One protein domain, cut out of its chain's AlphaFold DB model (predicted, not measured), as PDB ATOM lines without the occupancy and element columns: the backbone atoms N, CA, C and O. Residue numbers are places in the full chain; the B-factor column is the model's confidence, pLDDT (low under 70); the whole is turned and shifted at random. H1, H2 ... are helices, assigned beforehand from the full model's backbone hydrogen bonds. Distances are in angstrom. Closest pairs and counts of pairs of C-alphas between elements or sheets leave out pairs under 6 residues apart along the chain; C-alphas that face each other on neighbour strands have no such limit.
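AT A GLANCE: This is residues 94 to 150 of the 184 residues of an uncharacterized protein of Phytophthora fragariae (UniProt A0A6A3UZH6). What shape does the backbone make? Two straight helices form an open V, H1 as the longer arm and H2 as the shorter, and residues 125 to 129 join them at the closed end. The helices stay apart and nothing fills the space between them. What is it made of? The printed part has 57 residues, with two named helices in the order H1, H2 and no named strand, and its class is all helix. How far does it spread? It is extended, with a radius of gyration of the C-alphas of 19.5 A, and flat, spanning 54 by 34 by 10 A.

HOW THE PARTS SIT: Do the two helices meet? H1, residues 94 to 124, and H2, residues 130 to 148, are apart: no C-alpha of the one is within 8 A of the other. What joins them? A tight link of 5 residues runs between them. Are their backbones well formed? In H1 and H2 every O i to N i+4 pair is within hydrogen-bond range.

IN THESE COORDINATES: Where is the longest helix? H1 runs from C-alpha 94 at (-0.539, -12.848, 27.124) to C-alpha 124 at (-27.692, 13.970, 6.219), 43.5 A. Where is the other? H2 runs from C-alpha 130 at (-22.794, 27.917, 1.749) to C-alpha 148 at (-15.562, 35.631, 26.677), 27.1 A.

THE WHOLE: How large is it? The two C-alphas farthest apart, those of Glu 94 and Gly 131, are 55.6 A apart. Is it cut, or does any part stand free? The printed part has no cut, and residues 94 to 150 stand free. Where is confidence low? The mean pLDDT of the printed part is 78.2, and 13 residues are under 70: residues 94, 119, 121 to 130 and 150.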
ATOM      1  N   GLU A  94       0.744 -12.686  27.803       69.88
ATOM      2  CA  GLU A  94      -0.539 -12.848  27.124       69.88
ATOM      3  C   GLU A  94      -1.606 -11.831  27.558       69.88
ATOM      4  O   GLU A  94      -2.210 -11.215  26.696       69.88
ATOM      5  N   LEU A  95      -1.796 -11.563  28.856       74.69
ATOM      6  CA  LEU A  95      -2.746 -10.548  29.341       74.69
ATOM      7  C   LEU A  95      -2.325  -9.125  28.960       74.69
ATOM      8  O   LEU A  95      -3.169  -8.283  28.668       74.69
ATOM      9  N   MET A  96      -1.018  -8.841  28.970       78.12
ATOM     10  CA  MET A  96      -0.504  -7.538  28.535       78.12
ATOM     11  C   MET A  96      -0.634  -7.354  27.023       78.12
ATOM     12  O   MET A  96      -0.848  -6.231  26.576       78.12
ATOM     13  N   ASN A  97      -0.500  -8.430  26.249       82.19
ATOM     14  CA  ASN A  97      -0.711  -8.412  24.806       82.19
ATOM     15  C   ASN A  97      -2.202  -8.257  24.484       82.19
ATOM     16  O   ASN A  97      -2.556  -7.366  23.732       82.19
ATOM     17  N   LEU A  98      -3.076  -8.994  25.173       84.00
ATOM     18  CA  LEU A  98      -4.525  -8.920  24.977       84.00
ATOM     19  C   LEU A  98      -5.082  -7.513  25.241       84.00
ATOM     20  O   LEU A  98      -5.950  -7.043  24.516       84.00
ATOM     21  N   HIS A  99      -4.540  -6.801  26.237       82.62
ATOM     22  CA  HIS A  99      -4.910  -5.405  26.480       82.62
ATOM     23  C   HIS A  99      -4.409  -4.444  25.390       82.62
ATOM     24  O   HIS A  99      -5.059  -3.439  25.113       82.62
ATOM     25  N   LYS A 100      -3.255  -4.718  24.770       86.88
ATOM     26  CA  LYS A 100      -2.774  -3.918  23.632       86.88
ATOM     27  C   LYS A 100      -3.652  -4.149  22.409       86.88
ATOM     28  O   LYS A 100      -4.092  -3.173  21.814       86.88
ATOM     29  N   ASP A 101      -3.970  -5.407  22.120       88.88
ATOM     30  CA  ASP A 101      -4.849  -5.789  21.015       88.88
ATOM     31  C   ASP A 101      -6.239  -5.140  21.180       88.88
ATOM     32  O   ASP A 101      -6.794  -4.587  20.233       88.88
ATOM     33  N   GLU A 102      -6.777  -5.115  22.405       87.50
ATOM     34  CA  GLU A 102      -8.023  -4.412  22.738       87.50
ATOM     35  C   GLU A 102      -7.940  -2.901  22.458       87.50
ATOM     36  O   GLU A 102      -8.866  -2.323  21.884       87.50
ATOM     37  N   GLN A 103      -6.839  -2.242  22.840       91.06
ATOM     38  CA  GLN A 103      -6.658  -0.813  22.572       91.06
ATOM     39  C   GLN A 103      -6.525  -0.509  21.078       91.06
ATOM     40  O   GLN A 103      -7.075   0.493  20.615       91.06
ATOM     41  N   GLU A 104      -5.837  -1.365  20.323       91.25
ATOM     42  CA  GLU A 104      -5.703  -1.226  18.872       91.25
ATOM     43  C   GLU A 104      -7.063  -1.360  18.176       91.25
ATOM     44  O   GLU A 104      -7.447  -0.475  17.407       91.25
ATOM     45  N   VAL A 105      -7.844  -2.392  18.513       89.81
ATOM     46  CA  VAL A 105      -9.190  -2.605  17.951       89.81
ATOM     47  C   VAL A 105     -10.129  -1.453  18.304       89.81
ATOM     48  O   VAL A 105     -10.823  -0.938  17.427       89.81
ATOM     49  N   ASN A 106     -10.128  -0.997  19.558       88.25
ATOM     50  CA  ASN A 106     -10.959   0.133  19.976       88.25
ATOM     51  C   ASN A 106     -10.560   1.434  19.267       88.25
ATOM     52  O   ASN A 106     -11.432   2.213  18.887       88.25
ATOM     53  N   GLY A 107      -9.262   1.668  19.056       88.56
ATOM     54  CA  GLY A 107      -8.770   2.825  18.311       88.56
ATOM     55  C   GLY A 107      -9.260   2.831  16.862       88.56
ATOM     56  O   GLY A 107      -9.794   3.842  16.397       88.56
ATOM     57  N   VAL A 108      -9.145   1.691  16.176       89.88
ATOM     58  CA  VAL A 108      -9.638   1.520  14.802       89.88
ATOM     59  C   VAL A 108     -11.154   1.711  14.753       89.88
ATOM     60  O   VAL A 108     -11.627   2.577  14.018       89.88
ATOM     61  N   PHE A 109     -11.907   1.024  15.613       89.75
ATOM     62  CA  PHE A 109     -13.366   1.131  15.673       89.75
ATOM     63  C   PHE A 109     -13.847   2.570  15.912       89.75
ATOM     64  O   PHE A 109     -14.746   3.052  15.222       89.75
ATOM     65  N   LEU A 110     -13.239   3.299  16.853       83.62
ATOM     66  CA  LEU A 110     -13.590   4.700  17.122       83.62
ATOM     67  C   LEU A 110     -13.258   5.618  15.941       83.62
ATOM     68  O   LEU A 110     -13.999   6.561  15.665       83.62
ATOM     69  N   SER A 111     -12.157   5.356  15.236       87.62
ATOM     70  CA  SER A 111     -11.778   6.137  14.059       87.62
ATOM     71  C   SER A 111     -12.732   5.908  12.881       87.62
ATOM     72  O   SER A 111     -13.181   6.873  12.265       87.62
ATOM     73  N   GLU A 112     -13.112   4.656  12.630       87.38
ATOM     74  CA  GLU A 112     -14.027   4.269  11.556       87.38
ATOM     75  C   GLU A 112     -15.450   4.749  11.836       87.38
ATOM     76  O   GLU A 112     -16.084   5.354  10.975       87.38
ATOM     77  N   THR A 113     -15.946   4.566  13.062       82.69
ATOM     78  CA  THR A 113     -17.276   5.061  13.452       82.69
ATOM     79  C   THR A 113     -17.364   6.581  13.379       82.69
ATOM     80  O   THR A 113     -18.381   7.109  12.929       82.69
ATOM     81  N   ARG A 114     -16.294   7.295  13.749       81.94
ATOM     82  CA  ARG A 114     -16.208   8.750  13.597       81.94
ATOM     83  C   ARG A 114     -16.177   9.176  12.127       81.94
ATOM     84  O   ARG A 114     -16.838  10.151  11.773       81.94
ATOM     85  N   ALA A 115     -15.435   8.471  11.273       80.62
ATOM     86  CA  ALA A 115     -15.414   8.744   9.836       80.62
ATOM     87  C   ALA A 115     -16.805   8.550   9.217       80.62
ATOM     88  O   ALA A 115     -17.317   9.460   8.568       80.62
ATOM     89  N   LEU A 116     -17.469   7.435   9.532       78.31
ATOM     90  CA  LEU A 116     -18.838   7.157   9.102       78.31
ATOM     91  C   LEU A 116     -19.829   8.205   9.617       78.31
ATOM     92  O   LEU A 116     -20.705   8.626   8.868       78.31
ATOM     93  N   SER A 117     -19.700   8.666  10.867       71.81
ATOM     94  CA  SER A 117     -20.563   9.736  11.381       71.81
ATOM     95  C   SER A 117     -20.319  11.067  10.677       71.81
ATOM     96  O   SER A 117     -21.280  11.778  10.419       71.81
ATOM     97  N   PHE A 118     -19.073  11.402  10.327       72.31
ATOM     98  CA  PHE A 118     -18.779  12.616   9.562       72.31
ATOM     99  C   PHE A 118     -19.321  12.539   8.136       72.31
ATOM    100  O   PHE A 118     -19.952  13.489   7.682       72.31
ATOM    101  N   GLU A 119     -19.119  11.420   7.439       69.75
ATOM    102  CA  GLU A 119     -19.694  11.200   6.108       69.75
ATOM    103  C   GLU A 119     -21.218  11.284   6.159       69.75
ATOM    104  O   GLU A 119     -21.827  11.978   5.346       69.75
ATOM    105  N   ARG A 120     -21.838  10.670   7.174       70.50
ATOM    106  CA  ARG A 120     -23.282  10.757   7.370       70.50
ATOM    107  C   ARG A 120     -23.733  12.161   7.741       70.50
ATOM    108  O   ARG A 120     -24.718  12.602   7.195       70.50
ATOM    109  N   GLU A 121     -23.022  12.914   8.575       65.19
ATOM    110  CA  GLU A 121     -23.359  14.316   8.855       65.19
ATOM    111  C   GLU A 121     -23.266  15.209   7.613       65.19
ATOM    112  O   GLU A 121     -24.044  16.152   7.479       65.19
ATOM    113  N   VAL A 122     -22.301  14.953   6.728       63.34
ATOM    114  CA  VAL A 122     -22.149  15.685   5.465       63.34
ATOM    115  C   VAL A 122     -23.278  15.340   4.490       63.34
ATOM    116  O   VAL A 122     -23.722  16.224   3.762       63.34
ATOM    117  N   LEU A 123     -23.749  14.089   4.487       61.00
ATOM    118  CA  LEU A 123     -24.828  13.611   3.615       61.00
ATOM    119  C   LEU A 123     -26.241  13.875   4.176       61.00
ATOM    120  O   LEU A 123     -27.149  14.180   3.409       61.00
ATOM    121  N   ASP A 124     -26.424  13.778   5.495       63.19
ATOM    122  CA  ASP A 124     -27.692  13.970   6.219       63.19
ATOM    123  C   ASP A 124     -28.036  15.461   6.362       63.19
ATOM    124  O   ASP A 124     -29.206  15.824   6.497       63.19
ATOM    125  N   LYS A 125     -27.039  16.358   6.313       56.28
ATOM    126  CA  LYS A 125     -27.303  17.788   6.138       56.28
ATOM    127  C   LYS A 125     -27.714  17.997   4.685       56.28
ATOM    128  O   LYS A 125     -26.874  17.921   3.792       56.28
ATOM    129  N   VAL A 126     -29.003  18.283   4.463       58.66
ATOM    130  CA  VAL A 126     -29.526  18.824   3.193       58.66
ATOM    131  C   VAL A 126     -28.533  19.872   2.730       58.66
ATOM    132  O   VAL A 126     -28.370  20.827   3.482       58.66
ATOM    133  N   VAL A 127     -27.832  19.630   1.606       57.62
ATOM    134  CA  VAL A 127     -26.710  20.430   1.067       57.62
ATOM    135  C   VAL A 127     -26.820  21.861   1.563       57.62
ATOM    136  O   VAL A 127     -27.566  22.659   1.006       57.62
ATOM    137  N   ALA A 128     -26.177  22.131   2.698       55.28
ATOM    138  CA  ALA A 128     -26.467  23.355   3.411       55.28
ATOM    139  C   ALA A 128     -25.878  24.471   2.564       55.28
ATOM    140  O   ALA A 128     -24.669  24.466   2.292       55.28
ATOM    141  N   ASP A 129     -26.747  25.369   2.092       63.16
ATOM    142  CA  ASP A 129     -26.357  26.544   1.334       63.16
ATOM    143  C   ASP A 129     -25.120  27.143   1.999       63.16
ATOM    144  O   ASP A 129     -25.099  27.397   3.207       63.16
ATOM    145  N   ARG A 130     -24.045  27.340   1.224       60.19
ATOM    146  CA  ARG A 130     -22.794  27.917   1.749       60.19
ATOM    147  C   ARG A 130     -23.050  29.214   2.531       60.19
ATOM    148  O   ARG A 130     -22.269  29.524   3.425       60.19
ATOM    149  N   GLY A 131     -24.128  29.932   2.198       71.69
ATOM    150  CA  GLY A 131     -24.649  31.078   2.945       71.69
ATOM    151  C   GLY A 131     -25.122  30.714   4.354       71.69
ATOM    152  O   GLY A 131     -24.532  31.194   5.315       71.69
ATOM    153  N   GLY A 132     -26.081  29.795   4.496       72.25
ATOM    154  CA  GLY A 132     -26.627  29.415   5.806       72.25
ATOM    155  C   GLY A 132     -25.579  28.833   6.764       72.25
ATOM    156  O   GLY A 132     -25.584  29.127   7.956       72.25
ATOM    157  N   ASN A 133     -24.601  28.077   6.250       70.75
ATOM    158  CA  ASN A 133     -23.481  27.597   7.074       70.75
ATOM    159  C   ASN A 133     -22.576  28.732   7.569       70.75
ATOM    160  O   ASN A 133     -22.031  28.656   8.672       70.75
ATOM    161  N   ARG A 134     -22.379  29.763   6.741       78.06
ATOM    162  CA  ARG A 134     -21.578  30.932   7.104       78.06
ATOM    163  C   ARG A 134     -22.289  31.764   8.168       78.06
ATOM    164  O   ARG A 134     -21.649  32.133   9.144       78.06
ATOM    165  N   GLU A 135     -23.591  31.974   8.018       82.25
ATOM    166  CA  GLU A 135     -24.427  32.694   8.986       82.25
ATOM    167  C   GLU A 135     -24.413  31.993  10.354       82.25
ATOM    168  O   GLU A 135     -24.050  32.601  11.358       82.25
ATOM    169  N   GLN A 136     -24.638  30.674  10.389       81.75
ATOM    170  CA  GLN A 136     -24.572  29.892  11.633       81.75
ATOM    171  C   GLN A 136     -23.185  29.909  12.290       81.75
ATOM    172  O   GLN A 136     -23.061  29.837  13.517       81.75
ATOM    173  N   PHE A 137     -22.115  29.961  11.494       82.56
ATOM    174  CA  PHE A 137     -20.758  30.088  12.018       82.56
ATOM    175  C   PHE A 137     -20.516  31.477  12.624       82.56
ATOM    176  O   PHE A 137     -19.963  31.570  13.722       82.56
ATOM    177  N   GLU A 138     -20.945  32.540  11.941       87.75
ATOM    178  CA  GLU A 138     -20.825  33.925  12.409       87.75
ATOM    179  C   GLU A 138     -21.627  34.146  13.708       87.75
ATOM    180  O   GLU A 138     -21.097  34.715  14.666       87.75
ATOM    181  N   GLU A 139     -22.836  33.589  13.815       87.44
ATOM    182  CA  GLU A 139     -23.648  33.602  15.044       87.44
ATOM    183  C   GLU A 139     -22.971  32.870  16.210       87.44
ATOM    184  O   GLU A 139     -22.896  33.386  17.330       87.44
ATOM    185  N   ARG A 140     -22.418  31.674  15.966       87.31
ATOM    186  CA  ARG A 140     -21.674  30.925  16.994       87.31
ATOM    187  C   ARG A 140     -20.427  31.676  17.452       87.31
ATOM    188  O   ARG A 140     -20.112  31.659  18.642       87.31
ATOM    189  N   LEU A 141     -19.728  32.344  16.533       85.62
ATOM    190  CA  LEU A 141     -18.560  33.164  16.849       85.62
ATOM    191  C   LEU A 141     -18.947  34.361  17.731       85.62
ATOM    192  O   LEU A 141     -18.280  34.626  18.732       85.62
ATOM    193  N   LEU A 142     -20.054  35.034  17.411       87.62
ATOM    194  CA  LEU A 142     -20.613  36.123  18.216       87.62
ATOM    195  C   LEU A 142     -20.974  35.663  19.634       87.62
ATOM    196  O   LEU A 142     -20.600  36.323  20.603       87.62
ATOM    197  N   GLN A 143     -21.621  34.503  19.776       86.12
ATOM    198  CA  GLN A 143     -21.964  33.939  21.087       86.12
ATOM    199  C   GLN A 143     -20.726  33.608  21.929       86.12
ATOM    200  O   GLN A 143     -20.731  33.822  23.142       86.12
ATOM    201  N   LEU A 144     -19.663  33.085  21.315       84.06
ATOM    202  CA  LEU A 144     -18.410  32.795  22.018       84.06
ATOM    203  C   LEU A 144     -17.709  34.078  22.471       84.06
ATOM    204  O   LEU A 144     -17.301  34.165  23.627       84.06
ATOM    205  N   LEU A 145     -17.649  35.101  21.616       85.62
ATOM    206  CA  LEU A 145     -17.077  36.403  21.969       85.62
ATOM    207  C   LEU A 145     -17.886  37.121  23.059       85.62
ATOM    208  O   LEU A 145     -17.304  37.771  23.929       85.62
ATOM    209  N   ALA A 146     -19.216  36.998  23.048       81.94
ATOM    210  CA  ALA A 146     -20.078  37.516  24.111       81.94
ATOM    211  C   ALA A 146     -19.801  36.812  25.450       81.94
ATOM    212  O   ALA A 146     -19.613  37.481  26.468       81.94
ATOM    213  N   LYS A 147     -19.663  35.478  25.431       81.38
ATOM    214  CA  LYS A 147     -19.297  34.669  26.605       81.38
ATOM    215  C   LYS A 147     -17.909  35.014  27.145       81.38
ATOM    216  O   LYS A 147     -17.761  35.165  28.354       81.38
ATOM    217  N   GLU A 148     -16.911  35.195  26.279       79.19
ATOM    218  CA  GLU A 148     -15.562  35.631  26.677       79.19
ATOM    219  C   GLU A 148     -15.558  37.036  27.290       79.19
ATOM    220  O   GLU A 148     -14.797  37.310  28.217       79.19
ATOM    221  N   ARG A 149     -16.439  37.924  26.817       80.56
ATOM    222  CA  ARG A 149     -16.645  39.262  27.392       80.56
ATOM    223  C   ARG A 149     -17.563  39.274  28.619       80.56
ATOM    224  O   ARG A 149     -17.792  40.345  29.174       80.56
ATOM    225  N   GLY A 150     -18.080  38.121  29.048       69.75
ATOM    226  CA  GLY A 150     -18.978  38.003  30.199       69.75
ATOM    227  C   GLY A 150     -20.363  38.630  29.994       69.75
ATOM    228  O   GLY A 150     -21.078  38.847  30.969       69.75
TER     229      GLY A 150